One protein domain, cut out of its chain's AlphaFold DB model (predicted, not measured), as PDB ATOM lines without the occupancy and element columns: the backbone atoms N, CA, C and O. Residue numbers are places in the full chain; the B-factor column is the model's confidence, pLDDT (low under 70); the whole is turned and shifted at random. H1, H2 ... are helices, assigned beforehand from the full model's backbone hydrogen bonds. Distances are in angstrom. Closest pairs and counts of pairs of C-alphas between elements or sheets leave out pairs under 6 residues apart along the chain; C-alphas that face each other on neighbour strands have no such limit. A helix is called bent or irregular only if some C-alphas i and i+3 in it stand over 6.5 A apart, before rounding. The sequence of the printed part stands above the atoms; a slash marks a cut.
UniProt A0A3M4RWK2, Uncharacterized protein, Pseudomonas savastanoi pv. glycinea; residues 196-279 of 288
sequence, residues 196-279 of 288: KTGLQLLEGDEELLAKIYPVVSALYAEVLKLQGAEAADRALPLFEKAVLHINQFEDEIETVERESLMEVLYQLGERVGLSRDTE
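What this domain is: This is residues 196 to 279 of the 288 residues of an uncharacterized protein of Pseudomonas savastanoi pv. glycinea (UniProt A0A3M4RWK2). Three long helices, H2, H3 and H4, run side by side in an up-and-down bundle, each against the one before it; their centres make a triangle, with H2 and H3 well joined and H4 held more loosely beside both. The short helix H1 packs on H2 and H4, and after H4 the last residues, 271 to 279, fold back. The printed part has 84 residues with four named helices, in the order H1, H2, H3, H4, and no named strand: the class is all helix. The whole is compact, with a radius of gyration of the C-alphas of 12.4 A, and elongated, spanning 37 by 22 by 20 A.

Where its parts are: The longest helix is H3, residues 231 to 252, 31.8 A from C-alpha 231 at (227.045, 255.020, 225.408) to C-alpha 252 at (243.037, 241.679, 249.479). It has a kink of 34 degrees near residue 246 and is irregular, with C-alphas 248 and 251 8.2 A apart. H2, residues 206 to 223, is 24.8 A long. It has a kink of 34 degrees near residue 213 and is irregular, but only just: C-alphas 211 and 214 are 6.54 A apart. H4, residues 255 to 270, is 22.6 A long and ends with C-alpha 270 at (237.090, 256.909, 228.065). H1, residues 196 to 199, is 5.7 A long.

How they stand to each other: H3 and H2 touch and form a helical hairpin, opposite ways at a shallow tilt of 9 degrees; their closest C-alphas, of Ala 242 and Val 215, are 6.0 A apart. H3 and H4 form a second helical hairpin, opposite ways at a shallow tilt of 9 degrees. They only just touch, with 3 pairs of C-alphas within 8 A, the closest being Ala 232 and Gly 269 at 7.6 A; H3 touches H4 with residues 232 to 239 alone. H2 and H4 run the same way at a shallow tilt of 8 degrees and only just touch, with 3 such pairs, the closest being Tyr 220 and Leu 268 at 7.0 A. H1 touches H4, the closest C-alphas being those of Gly 198 and Val 264, 5.1 A apart. H1 and H3 are apart. Every O i to N i+4 pair is within hydrogen-bond range in H4, against 11 of 14 in H2 and 11 of 18 in H3, and H1 is too short for such a pair.

The domain as a whole: The C-alphas farthest apart, of Glu 207 and Ala 229, are 38.0 A from each other. The printed part has no cut. The link from H3 to H4 is tight, those from H1 to H2 and from H2 to H3 are short. The mean pLDDT of the printed part is 85.3, and residues 196 to 200 are under 70.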
ATOM      1  N   LYS A 196     242.876 244.211 224.663       45.91
ATOM      2  CA  LYS A 196     244.069 243.611 225.282       45.91
ATOM      3  C   LYS A 196     245.028 244.614 225.918       45.91
ATOM      4  O   LYS A 196     245.754 244.214 226.815       45.91
ATOM      5  N   THR A 197     245.040 245.878 225.495       52.88
ATOM      6  CA  THR A 197     245.969 246.870 226.056       52.88
ATOM      7  C   THR A 197     245.627 247.209 227.503       52.88
ATOM      8  O   THR A 197     246.539 247.368 228.295       52.88
ATOM      9  N   GLY A 198     244.338 247.254 227.858       54.69
ATOM     10  CA  GLY A 198     243.902 247.580 229.216       54.69
ATOM     11  C   GLY A 198     244.148 246.439 230.201       54.69
ATOM     12  O   GLY A 198     244.886 246.601 231.155       54.69
ATOM     13  N   LEU A 199     243.614 245.240 229.954       64.00
ATOM     14  CA  LEU A 199     243.731 244.121 230.910       64.00
ATOM     15  C   LEU A 199     245.176 243.642 231.160       64.00
ATOM     16  O   LEU A 199     245.427 243.008 232.179       64.00
ATOM     17  N   GLN A 200     246.115 243.932 230.250       66.38
ATOM     18  CA  GLN A 200     247.551 243.675 230.440       66.38
ATOM     19  C   GLN A 200     248.213 244.612 231.455       66.38
ATOM     20  O   GLN A 200     249.318 244.315 231.897       66.38
ATOM     21  N   LEU A 201     247.564 245.728 231.791       72.94
ATOM     22  CA  LEU A 201     248.037 246.672 232.799       72.94
ATOM     23  C   LEU A 201     247.647 246.251 234.213       72.94
ATOM     24  O   LEU A 201     248.144 246.867 235.144       72.94
ATOM     25  N   LEU A 202     246.771 245.248 234.383       81.25
ATOM     26  CA  LEU A 202     246.455 244.708 235.704       81.25
ATOM     27  C   LEU A 202     247.702 244.040 236.284       81.25
ATOM     28  O   LEU A 202     248.200 243.051 235.742       81.25
ATOM     29  N   GLU A 203     248.179 244.585 237.394       82.62
ATOM     30  CA  GLU A 203     249.373 244.138 238.099       82.62
ATOM     31  C   GLU A 203     249.002 243.776 239.532       82.62
ATOM     32  O   GLU A 203     248.177 244.452 240.145       82.62
ATOM     33  N   GLY A 204     249.617 242.717 240.059       84.25
ATOM     34  CA  GLY A 204     249.400 242.308 241.439       84.25
ATOM     35  C   GLY A 204     249.420 240.812 241.698       84.25
ATOM     36  O   GLY A 204     249.876 240.027 240.862       84.25
ATOM     37  N   ASP A 205     248.929 240.441 242.877       89.19
ATOM     38  CA  ASP A 205     248.837 239.059 243.339       89.19
ATOM     39  C   ASP A 205     248.000 238.176 242.395       89.19
ATOM     40  O   ASP A 205     246.892 238.523 241.980       89.19
ATOM     41  N   GLU A 206     248.530 236.998 242.056       79.44
ATOM     42  CA  GLU A 206     247.913 236.107 241.069       79.44
ATOM     43  C   GLU A 206     246.559 235.547 241.534       79.44
ATOM     44  O   GLU A 206     245.669 235.340 240.702       79.44
ATOM     45  N   GLU A 207     246.374 235.302 242.837       82.94
ATOM     46  CA  GLU A 207     245.123 234.765 243.380       82.94
ATOM     47  C   GLU A 207     244.028 235.834 243.393       82.94
ATOM     48  O   GLU A 207     242.882 235.548 243.027       82.94
ATOM     49  N   LEU A 208     244.377 237.075 243.739       85.56
ATOM     50  CA  LEU A 208     243.456 238.205 243.660       85.56
ATOM     51  C   LEU A 208     243.101 238.545 242.207       85.56
ATOM     52  O   LEU A 208     241.922 238.686 241.861       85.56
ATOM     53  N   LEU A 209     244.094 238.617 241.319       83.19
ATOM     54  CA  LEU A 209     243.858 238.885 239.902       83.19
ATOM     55  C   LEU A 209     242.978 237.808 239.262       83.19
ATOM     56  O   LEU A 209     242.131 238.134 238.430       83.19
ATOM     57  N   ALA A 210     243.086 236.542 239.679       78.94
ATOM     58  CA  ALA A 210     242.188 235.484 239.218       78.94
ATOM     59  C   ALA A 210     240.711 235.727 239.594       78.94
ATOM     60  O   ALA A 210     239.822 235.283 238.862       78.94
ATOM     61  N   LYS A 211     240.438 236.452 240.690       86.25
ATOM     62  CA  LYS A 211     239.084 236.846 241.129       86.25
ATOM     63  C   LYS A 211     238.586 238.106 240.413       86.25
ATOM     64  O   LYS A 211     237.425 238.162 240.012       86.25
ATOM     65  N   ILE A 212     239.462 239.092 240.208       86.62
ATOM     66  CA  ILE A 212     239.128 240.387 239.589       86.62
ATOM     67  C   ILE A 212     238.994 240.272 238.064       86.62
ATOM     68  O   ILE A 212     238.093 240.864 237.462       86.62
ATOM     69  N   TYR A 213     239.849 239.479 237.416       83.56
ATOM     70  CA  TYR A 213     239.927 239.394 235.956       83.56
ATOM     71  C   TYR A 213     238.598 239.014 235.277       83.56
ATOM     72  O   TYR A 213     238.231 239.676 234.304       83.56
ATOM     73  N   PRO A 214     237.817 238.024 235.758       81.12
ATOM     74  CA  PRO A 214     236.508 237.719 235.180       81.12
ATOM     75  C   PRO A 214     235.531 238.900 235.242       81.12
ATOM     76  O   PRO A 214     234.775 239.115 234.294       81.12
ATOM     77  N   VAL A 215     235.568 239.689 236.322       88.44
ATOM     78  CA  VAL A 215     234.692 240.855 236.516       88.44
ATOM     79  C   VAL A 215     235.034 241.950 235.509       88.44
ATOM     80  O   VAL A 215     234.158 242.426 234.785       88.44
ATOM     81  N   VAL A 216     236.319 242.300 235.400       86.31
ATOM     82  CA  VAL A 216     236.789 243.345 234.477       86.31
ATOM     83  C   VAL A 216     236.655 242.888 233.021       86.31
ATOM     84  O   VAL A 216     236.238 243.663 232.165       86.31
ATOM     85  N   SER A 217     236.915 241.614 232.718       81.25
ATOM     86  CA  SER A 217     236.741 241.071 231.366       81.25
ATOM     87  C   SER A 217     235.276 241.076 230.920       81.25
ATOM     88  O   SER A 217     234.996 241.389 229.761       81.25
ATOM     89  N   ALA A 218     234.339 240.737 231.812       79.50
ATOM     90  CA  ALA A 218     232.911 240.817 231.518       79.50
ATOM     91  C   ALA A 218     232.476 242.270 231.281       79.50
ATOM     92  O   ALA A 218     231.741 242.547 230.334       79.50
ATOM     93  N   LEU A 219     232.991 243.204 232.086       88.75
ATOM     94  CA  LEU A 219     232.768 244.632 231.891       88.75
ATOM     95  C   LEU A 219     233.271 245.102 230.515       88.75
ATOM     96  O   LEU A 219     232.514 245.732 229.784       88.75
ATOM     97  N   TYR A 220     234.498 244.745 230.120       86.19
ATOM     98  CA  TYR A 220     235.042 245.056 228.790       86.19
ATOM     99  C   TYR A 220     234.139 244.534 227.667       86.19
ATOM    100  O   TYR A 220     233.829 245.267 226.729       86.19
ATOM    101  N   ALA A 221     233.696 243.278 227.762       81.56
ATOM    102  CA  ALA A 221     232.862 242.664 226.735       81.56
ATOM    103  C   ALA A 221     231.517 243.386 226.555       81.56
ATOM    104  O   ALA A 221     231.044 243.508 225.427       81.56
ATOM    105  N   GLU A 222     230.907 243.867 227.637       84.19
ATOM    106  CA  GLU A 222     229.634 244.591 227.579       84.19
ATOM    107  C   GLU A 222     229.813 246.056 227.167       84.19
ATOM    108  O   GLU A 222     229.089 246.542 226.299       84.19
ATOM    109  N   VAL A 223     230.816 246.747 227.711       85.19
ATOM    110  CA  VAL A 223     231.080 248.163 227.411       85.19
ATOM    111  C   VAL A 223     231.469 248.359 225.945       85.19
ATOM    112  O   VAL A 223     230.991 249.291 225.306       85.19
ATOM    113  N   LEU A 224     232.254 247.451 225.360       83.38
ATOM    114  CA  LEU A 224     232.668 247.557 223.955       83.38
ATOM    115  C   LEU A 224     231.539 247.296 222.947       83.38
ATOM    116  O   LEU A 224     231.678 247.631 221.771       83.38
ATOM    117  N   LYS A 225     230.409 246.728 223.385       84.19
ATOM    118  CA  LYS A 225     229.199 246.609 222.555       84.19
ATOM    119  C   LYS A 225     228.407 247.918 222.506       84.19
ATOM    120  O   LYS A 225     227.515 248.056 221.668       84.19
ATOM    121  N   LEU A 226     228.691 248.870 223.400       81.62
ATOM    122  CA  LEU A 226     227.980 250.139 223.462       81.62
ATOM    123  C   LEU A 226     228.478 251.087 222.368       81.62
ATOM    124  O   LEU A 226     229.669 251.327 222.206       81.62
ATOM    125  N   GLN A 227     227.534 251.653 221.619       78.25
ATOM    126  CA  GLN A 227     227.789 252.642 220.573       78.25
ATOM    127  C   GLN A 227     226.732 253.752 220.620       78.25
ATOM    128  O   GLN A 227     225.593 253.515 221.033       78.25
ATOM    129  N   GLY A 228     227.090 254.949 220.151       75.75
ATOM    130  CA  GLY A 228     226.190 256.104 220.039       75.75
ATOM    131  C   GLY A 228     226.313 257.116 221.184       75.75
ATOM    132  O   GLY A 228     227.056 256.909 222.136       75.75
ATOM    133  N   ALA A 229     225.574 258.226 221.078       77.00
ATOM    134  CA  ALA A 229     225.695 259.384 221.976       77.00
ATOM    135  C   ALA A 229     225.341 259.092 223.451       77.00
ATOM    136  O   ALA A 229     225.798 259.805 224.333       77.00
ATOM    137  N   GLU A 230     224.576 258.028 223.712       84.75
ATOM    138  CA  GLU A 230     224.167 257.579 225.055       84.75
ATOM    139  C   GLU A 230     225.002 256.378 225.553       84.75
ATOM    140  O   GLU A 230     224.550 255.583 226.378       84.75
ATOM    141  N   ALA A 231     226.187 256.130 224.980       82.44
ATOM    142  CA  ALA A 231     227.045 255.020 225.408       82.44
ATOM    143  C   ALA A 231     227.545 255.204 226.853       82.44
ATOM    144  O   ALA A 231     227.464 254.257 227.630       82.44
ATOM    145  N   ALA A 232     227.967 256.418 227.224       85.94
ATOM    146  CA  ALA A 232     228.420 256.760 228.573       85.94
ATOM    147  C   ALA A 232     227.357 256.463 229.645       85.94
ATOM    148  O   ALA A 232     227.620 255.718 230.587       85.94
ATOM    149  N   ASP A 233     226.132 256.965 229.463       87.75
ATOM    150  CA  ASP A 233     225.044 256.791 230.436       87.75
ATOM    151  C   ASP A 233     224.660 255.317 230.623       87.75
ATOM    152  O   ASP A 233     224.357 254.876 231.731       87.75
ATOM    153  N   ARG A 234     224.711 254.523 229.545       90.94
ATOM    154  CA  ARG A 234     224.450 253.075 229.600       90.94
ATOM    155  C   ARG A 234     225.620 252.273 230.163       90.94
ATOM    156  O   ARG A 234     225.406 251.151 230.617       90.94
ATOM    157  N   ALA A 235     226.831 252.820 230.134       92.31
ATOM    158  CA  ALA A 235     228.009 252.173 230.689       92.31
ATOM    159  C   ALA A 235     228.084 252.321 232.214       92.31
ATOM    160  O   ALA A 235     228.520 251.383 232.876       92.31
ATOM    161  N   LEU A 236     227.627 253.443 232.784       92.38
ATOM    162  CA  LEU A 236     227.714 253.711 234.229       92.38
ATOM    163  C   LEU A 236     227.166 252.566 235.109       92.38
ATOM    164  O   LEU A 236     227.908 252.120 235.982       92.38
ATOM    165  N   PRO A 237     225.968 251.993 234.860       92.06
ATOM    166  CA  PRO A 237     225.473 250.862 235.654       92.06
ATOM    167  C   PRO A 237     226.322 249.588 235.518       92.06
ATOM    168  O   PRO A 237     226.328 248.741 236.411       92.06
ATOM    169  N   LEU A 238     227.030 249.417 234.392       94.19
ATOM    170  CA  LEU A 238     227.942 248.288 234.189       94.19
ATOM    171  C   LEU A 238     229.203 248.463 235.038       94.19
ATOM    172  O   LEU A 238     229.618 247.516 235.706       94.19
ATOM    173  N   PHE A 239     229.773 249.671 235.041       95.69
ATOM    174  CA  PHE A 239     230.914 250.016 235.888       95.69
ATOM    175  C   PHE A 239     230.567 249.918 237.372       95.69
ATOM    176  O   PHE A 239     231.298 249.262 238.104       95.69
ATOM    177  N   GLU A 240     229.431 250.474 237.798       95.00
ATOM    178  CA  GLU A 240     228.937 250.367 239.176       95.00
ATOM    179  C   GLU A 240     228.871 248.906 239.621       95.00
ATOM    180  O   GLU A 240     229.462 248.519 240.628       95.00
ATOM    181  N   LYS A 241     228.215 248.057 238.823       95.06
ATOM    182  CA  LYS A 241     228.095 246.628 239.117       95.06
ATOM    183  C   LYS A 241     229.459 245.941 239.222       95.06
ATOM    184  O   LYS A 241     229.631 245.073 240.076       95.06
ATOM    185  N   ALA A 242     230.399 246.281 238.343       94.50
ATOM    186  CA  ALA A 242     231.735 245.697 238.352       94.50
ATOM    187  C   ALA A 242     232.532 246.129 239.589       94.50
ATOM    188  O   ALA A 242     233.079 245.274 240.281       94.50
ATOM    189  N   VAL A 243     232.544 247.425 239.907       95.69
ATOM    190  CA  VAL A 243     233.262 247.966 241.067       95.69
ATOM    191  C   VAL A 243     232.678 247.419 242.371       95.69
ATOM    192  O   VAL A 243     233.422 246.898 243.191       95.69
ATOM    193  N   LEU A 244     231.350 247.391 242.523       93.19
ATOM    194  CA  LEU A 244     230.709 246.804 243.708       93.19
ATOM    195  C   LEU A 244     231.009 245.308 243.884       93.19
ATOM    196  O   LEU A 244     230.996 244.804 245.005       93.19
ATOM    197  N   HIS A 245     231.257 244.581 242.793       91.62
ATOM    198  CA  HIS A 245     231.705 243.194 242.874       91.62
ATOM    199  C   HIS A 245     233.171 243.120 243.314       91.62
ATOM    200  O   HIS A 245     233.504 242.303 244.164       91.62
ATOM    201  N   ILE A 246     234.031 243.999 242.799       94.50
ATOM    202  CA  ILE A 246     235.439 244.051 243.200       94.50
ATOM    203  C   ILE A 246     235.590 244.390 244.690       94.50
ATOM    204  O   ILE A 246     236.430 243.788 245.348       94.50
ATOM    205  N   ASN A 247     234.731 245.245 245.251       92.81
ATOM    206  CA  ASN A 247     234.750 245.580 246.682       92.81
ATOM    207  C   ASN A 247     234.601 244.362 247.608       92.81
ATOM    208  O   ASN A 247     234.946 244.435 248.779       92.81
ATOM    209  N   GLN A 248     234.112 243.221 247.110       93.25
ATOM    210  CA  GLN A 248     234.074 241.977 247.889       93.25
ATOM    211  C   GLN A 248     235.474 241.438 248.222       93.25
ATOM    212  O   GLN A 248     235.593 240.537 249.051       93.25
ATOM    213  N   PHE A 249     236.506 241.974 247.573       92.56
ATOM    214  CA  PHE A 249     237.908 241.621 247.748       92.56
ATOM    215  C   PHE A 249     238.729 242.793 248.307       92.56
ATOM    216  O   PHE A 249     239.948 242.767 248.194       92.56
ATOM    217  N   GLU A 250     238.092 243.820 248.890       91.44
ATOM    218  CA  GLU A 250     238.771 245.050 249.339       91.44
ATOM    219  C   GLU A 250     239.958 244.791 250.278       91.44
ATOM    220  O   GLU A 250     241.010 245.398 250.114       91.44
ATOM    221  N   ASP A 251     239.827 243.822 251.188       91.56
ATOM    222  CA  ASP A 251     240.874 243.444 252.147       91.56
ATOM    223  C   ASP A 251     242.107 242.799 251.487       91.56
ATOM    224  O   ASP A 251     243.164 242.692 252.111       91.56
ATOM    225  N   GLU A 252     241.969 242.322 250.248       90.75
ATOM    226  CA  GLU A 252     243.037 241.679 249.479       90.75
ATOM    227  C   GLU A 252     243.716 242.659 248.509       90.75
ATOM    228  O   GLU A 252     244.807 242.374 248.020       90.75
ATOM    229  N   ILE A 253     243.076 243.794 248.203       92.19
ATOM    230  CA  ILE A 253     243.548 244.746 247.197       92.19
ATOM    231  C   ILE A 253     244.595 245.668 247.818       92.19
ATOM    232  O   ILE A 253     244.283 246.570 248.599       92.19
ATOM    233  N   GLU A 254     245.853 245.474 247.431       90.50
ATOM    234  CA  GLU A 254     246.928 246.374 247.819       90.50
ATOM    235  C   GLU A 254     247.074 247.543 246.830       90.50
ATOM    236  O   GLU A 254     246.303 247.754 245.889       90.50
ATOM    237  N   THR A 255     248.073 248.389 247.084       88.25
ATOM    238  CA  THR A 255     248.261 249.640 246.337       88.25
ATOM    239  C   THR A 255     248.502 249.400 244.842       88.25
ATOM    240  O   THR A 255     248.034 250.198 244.032       88.25
ATOM    241  N   VAL A 256     249.190 248.316 244.474       86.56
ATOM    242  CA  VAL A 256     249.557 248.014 243.078       86.56
ATOM    243  C   VAL A 256     248.337 247.552 242.276       86.56
ATOM    244  O   VAL A 256     248.089 248.033 241.168       86.56
ATOM    245  N   GLU A 257     247.520 246.682 242.861       90.25
ATOM    246  CA  GLU A 257     246.280 246.163 242.286       90.25
ATOM    247  C   GLU A 257     245.269 247.280 242.100       90.25
ATOM    248  O   GLU A 257     244.644 247.403 241.051       90.25
ATOM    249  N   ARG A 258     245.145 248.145 243.105       91.31
ATOM    250  CA  ARG A 258     244.267 249.305 243.045       91.31
ATOM    251  C   ARG A 258     244.637 250.260 241.924       91.31
ATOM    252  O   ARG A 258     243.768 250.665 241.155       91.31
ATOM    253  N   GLU A 259     245.903 250.665 241.856       87.44
ATOM    254  CA  GLU A 259     246.358 251.638 240.861       87.44
ATOM    255  C   GLU A 259     246.195 251.087 239.445       87.44
ATOM    256  O   GLU A 259     245.660 251.775 238.572       87.44
ATOM    257  N   SER A 260     246.571 249.823 239.239       88.00
ATOM    258  CA  SER A 260     246.405 249.166 237.948       88.00
ATOM    259  C   SER A 260     244.935 248.985 237.570       88.00
ATOM    260  O   SER A 260     244.538 249.299 236.449       88.00
ATOM    261  N   LEU A 261     244.085 248.558 238.502       90.81
ATOM    262  CA  LEU A 261     242.659 248.377 238.262       90.81
ATOM    263  C   LEU A 261     241.955 249.696 237.934       90.81
ATOM    264  O   LEU A 261     241.159 249.750 236.995       90.81
ATOM    265  N   MET A 262     242.274 250.770 238.656       90.62
ATOM    266  CA  MET A 262     241.719 252.092 238.376       90.62
ATOM    267  C   MET A 262     242.138 252.597 237.004       90.62
ATOM    268  O   MET A 262     241.300 253.094 236.253       90.62
ATOM    269  N   GLU A 263     243.405 252.415 236.636       88.00
ATOM    270  CA  GLU A 263     243.892 252.774 235.308       88.00
ATOM    271  C   GLU A 263     243.121 252.023 234.210       88.00
ATOM    272  O   GLU A 263     242.642 252.628 233.250       88.00
ATOM    273  N   VAL A 264     242.903 250.720 234.389       89.44
ATOM    274  CA  VAL A 264     242.186 249.880 233.422       89.44
ATOM    275  C   VAL A 264     240.716 250.258 233.278       89.44
ATOM    276  O   VAL A 264     240.181 250.249 232.162       89.44
ATOM    277  N   LEU A 265     240.049 250.578 234.385       92.06
ATOM    278  CA  LEU A 265     238.641 250.961 234.389       92.06
ATOM    279  C   LEU A 265     238.435 252.370 233.815       92.06
ATOM    280  O   LEU A 265     237.508 252.569 233.028       92.06
ATOM    281  N   TYR A 266     239.317 253.325 234.121       90.38
ATOM    282  CA  TYR A 266     239.255 254.659 233.520       90.38
ATOM    283  C   TYR A 266     239.511 254.615 232.011       90.38
ATOM    284  O   TYR A 266     238.720 255.181 231.257       90.38
ATOM    285  N   GLN A 267     240.525 253.872 231.550       87.44
ATOM    286  CA  GLN A 267     240.783 253.699 230.113       87.44
ATOM    287  C   GLN A 267     239.589 253.078 229.378       87.44
ATOM    288  O   GLN A 267     239.269 253.464 228.252       87.44
ATOM    289  N   LEU A 268     238.894 252.127 230.008       88.38
ATOM    290  CA  LEU A 268     237.677 251.563 229.434       88.38
ATOM    291  C   LEU A 268     236.539 252.594 229.383       88.38
ATOM    292  O   LEU A 268     235.800 252.637 228.399       88.38
ATOM    293  N   GLY A 269     236.395 253.419 230.422       86.56
ATOM    294  CA  GLY A 269     235.380 254.470 230.492       86.56
ATOM    295  C   GLY A 269     235.545 255.514 229.389       86.56
ATOM    296  O   GLY A 269     234.567 255.875 228.727       86.56
ATOM    297  N   GLU A 270     236.781 255.927 229.111       86.19
ATOM    298  CA  GLU A 270     237.090 256.909 228.065       86.19
ATOM    299  C   GLU A 270     236.587 256.470 226.684       86.19
ATOM    300  O   GLU A 270     236.112 257.295 225.899       86.19
ATOM    301  N   ARG A 271     236.577 255.162 226.400       83.94
ATOM    302  CA  ARG A 271     236.092 254.622 225.118       83.94
ATOM    303  C   ARG A 271     234.605 254.784 224.880       83.94
ATOM    304  O   ARG A 271     234.167 254.784 223.732       83.94
ATOM    305  N   VAL A 272     233.833 254.917 225.947       85.19
ATOM    306  CA  VAL A 272     232.390 255.162 225.880       85.19
ATOM    307  C   VAL A 272     232.031 256.599 226.235       85.19
ATOM    308  O   VAL A 272     230.851 256.924 226.328       85.19
ATOM    309  N   GLY A 273     233.034 257.476 226.358       85.00
ATOM    310  CA  GLY A 273     232.856 258.905 226.605       85.00
ATOM    311  C   GLY A 273     232.773 259.293 228.082       85.00
ATOM    312  O   GLY A 273     232.336 260.404 228.380       85.00
ATOM    313  N   LEU A 274     233.180 258.419 229.007       87.06
ATOM    314  CA  LEU A 274     233.326 258.760 230.424       87.06
ATOM    315  C   LEU A 274     234.719 259.352 230.663       87.06
ATOM    316  O   LEU A 274     235.722 258.667 230.489       87.06
ATOM    317  N   SER A 275     234.788 260.629 231.044       85.50
ATOM    318  CA  SER A 275     236.067 261.287 231.348       85.50
ATOM    319  C   SER A 275     236.594 260.866 232.721       85.50
ATOM    320  O   SER A 275     235.832 260.821 233.685       85.50
ATOM    321  N   ARG A 276     237.907 260.645 232.839       83.75
ATOM    322  CA  ARG A 276     238.588 260.440 234.128       83.75
ATOM    323  C   ARG A 276     238.412 261.623 235.087       83.75
ATOM    324  O   ARG A 276     238.357 261.416 236.293       83.75
ATOM    325  N   ASP A 277     238.231 262.837 234.561       82.50
ATOM    326  CA  ASP A 277     238.036 264.060 235.358       82.50
ATOM    327  C   ASP A 277     236.712 264.076 236.140       82.50
ATOM    328  O   ASP A 277     236.527 264.913 237.023       82.50
ATOM    329  N   THR A 278     235.756 263.200 235.804       83.62
ATOM    330  CA  THR A 278     234.493 263.086 236.553       83.62
ATOM    331  C   THR A 278     234.609 262.176 237.769       83.62
ATOM    332  O   THR A 278     233.642 262.085 238.526       83.62
ATOM    333  N   GLU A 279     235.751 261.494 237.936       87.50
ATOM    334  CA  GLU A 279     236.016 260.569 239.043       87.50
ATOM    335  C   GLU A 279     234.879 259.546 239.228       87.50
ATOM    336  O   GLU A 279     234.519 259.166 240.341       87.50
TER     337      GLU A 279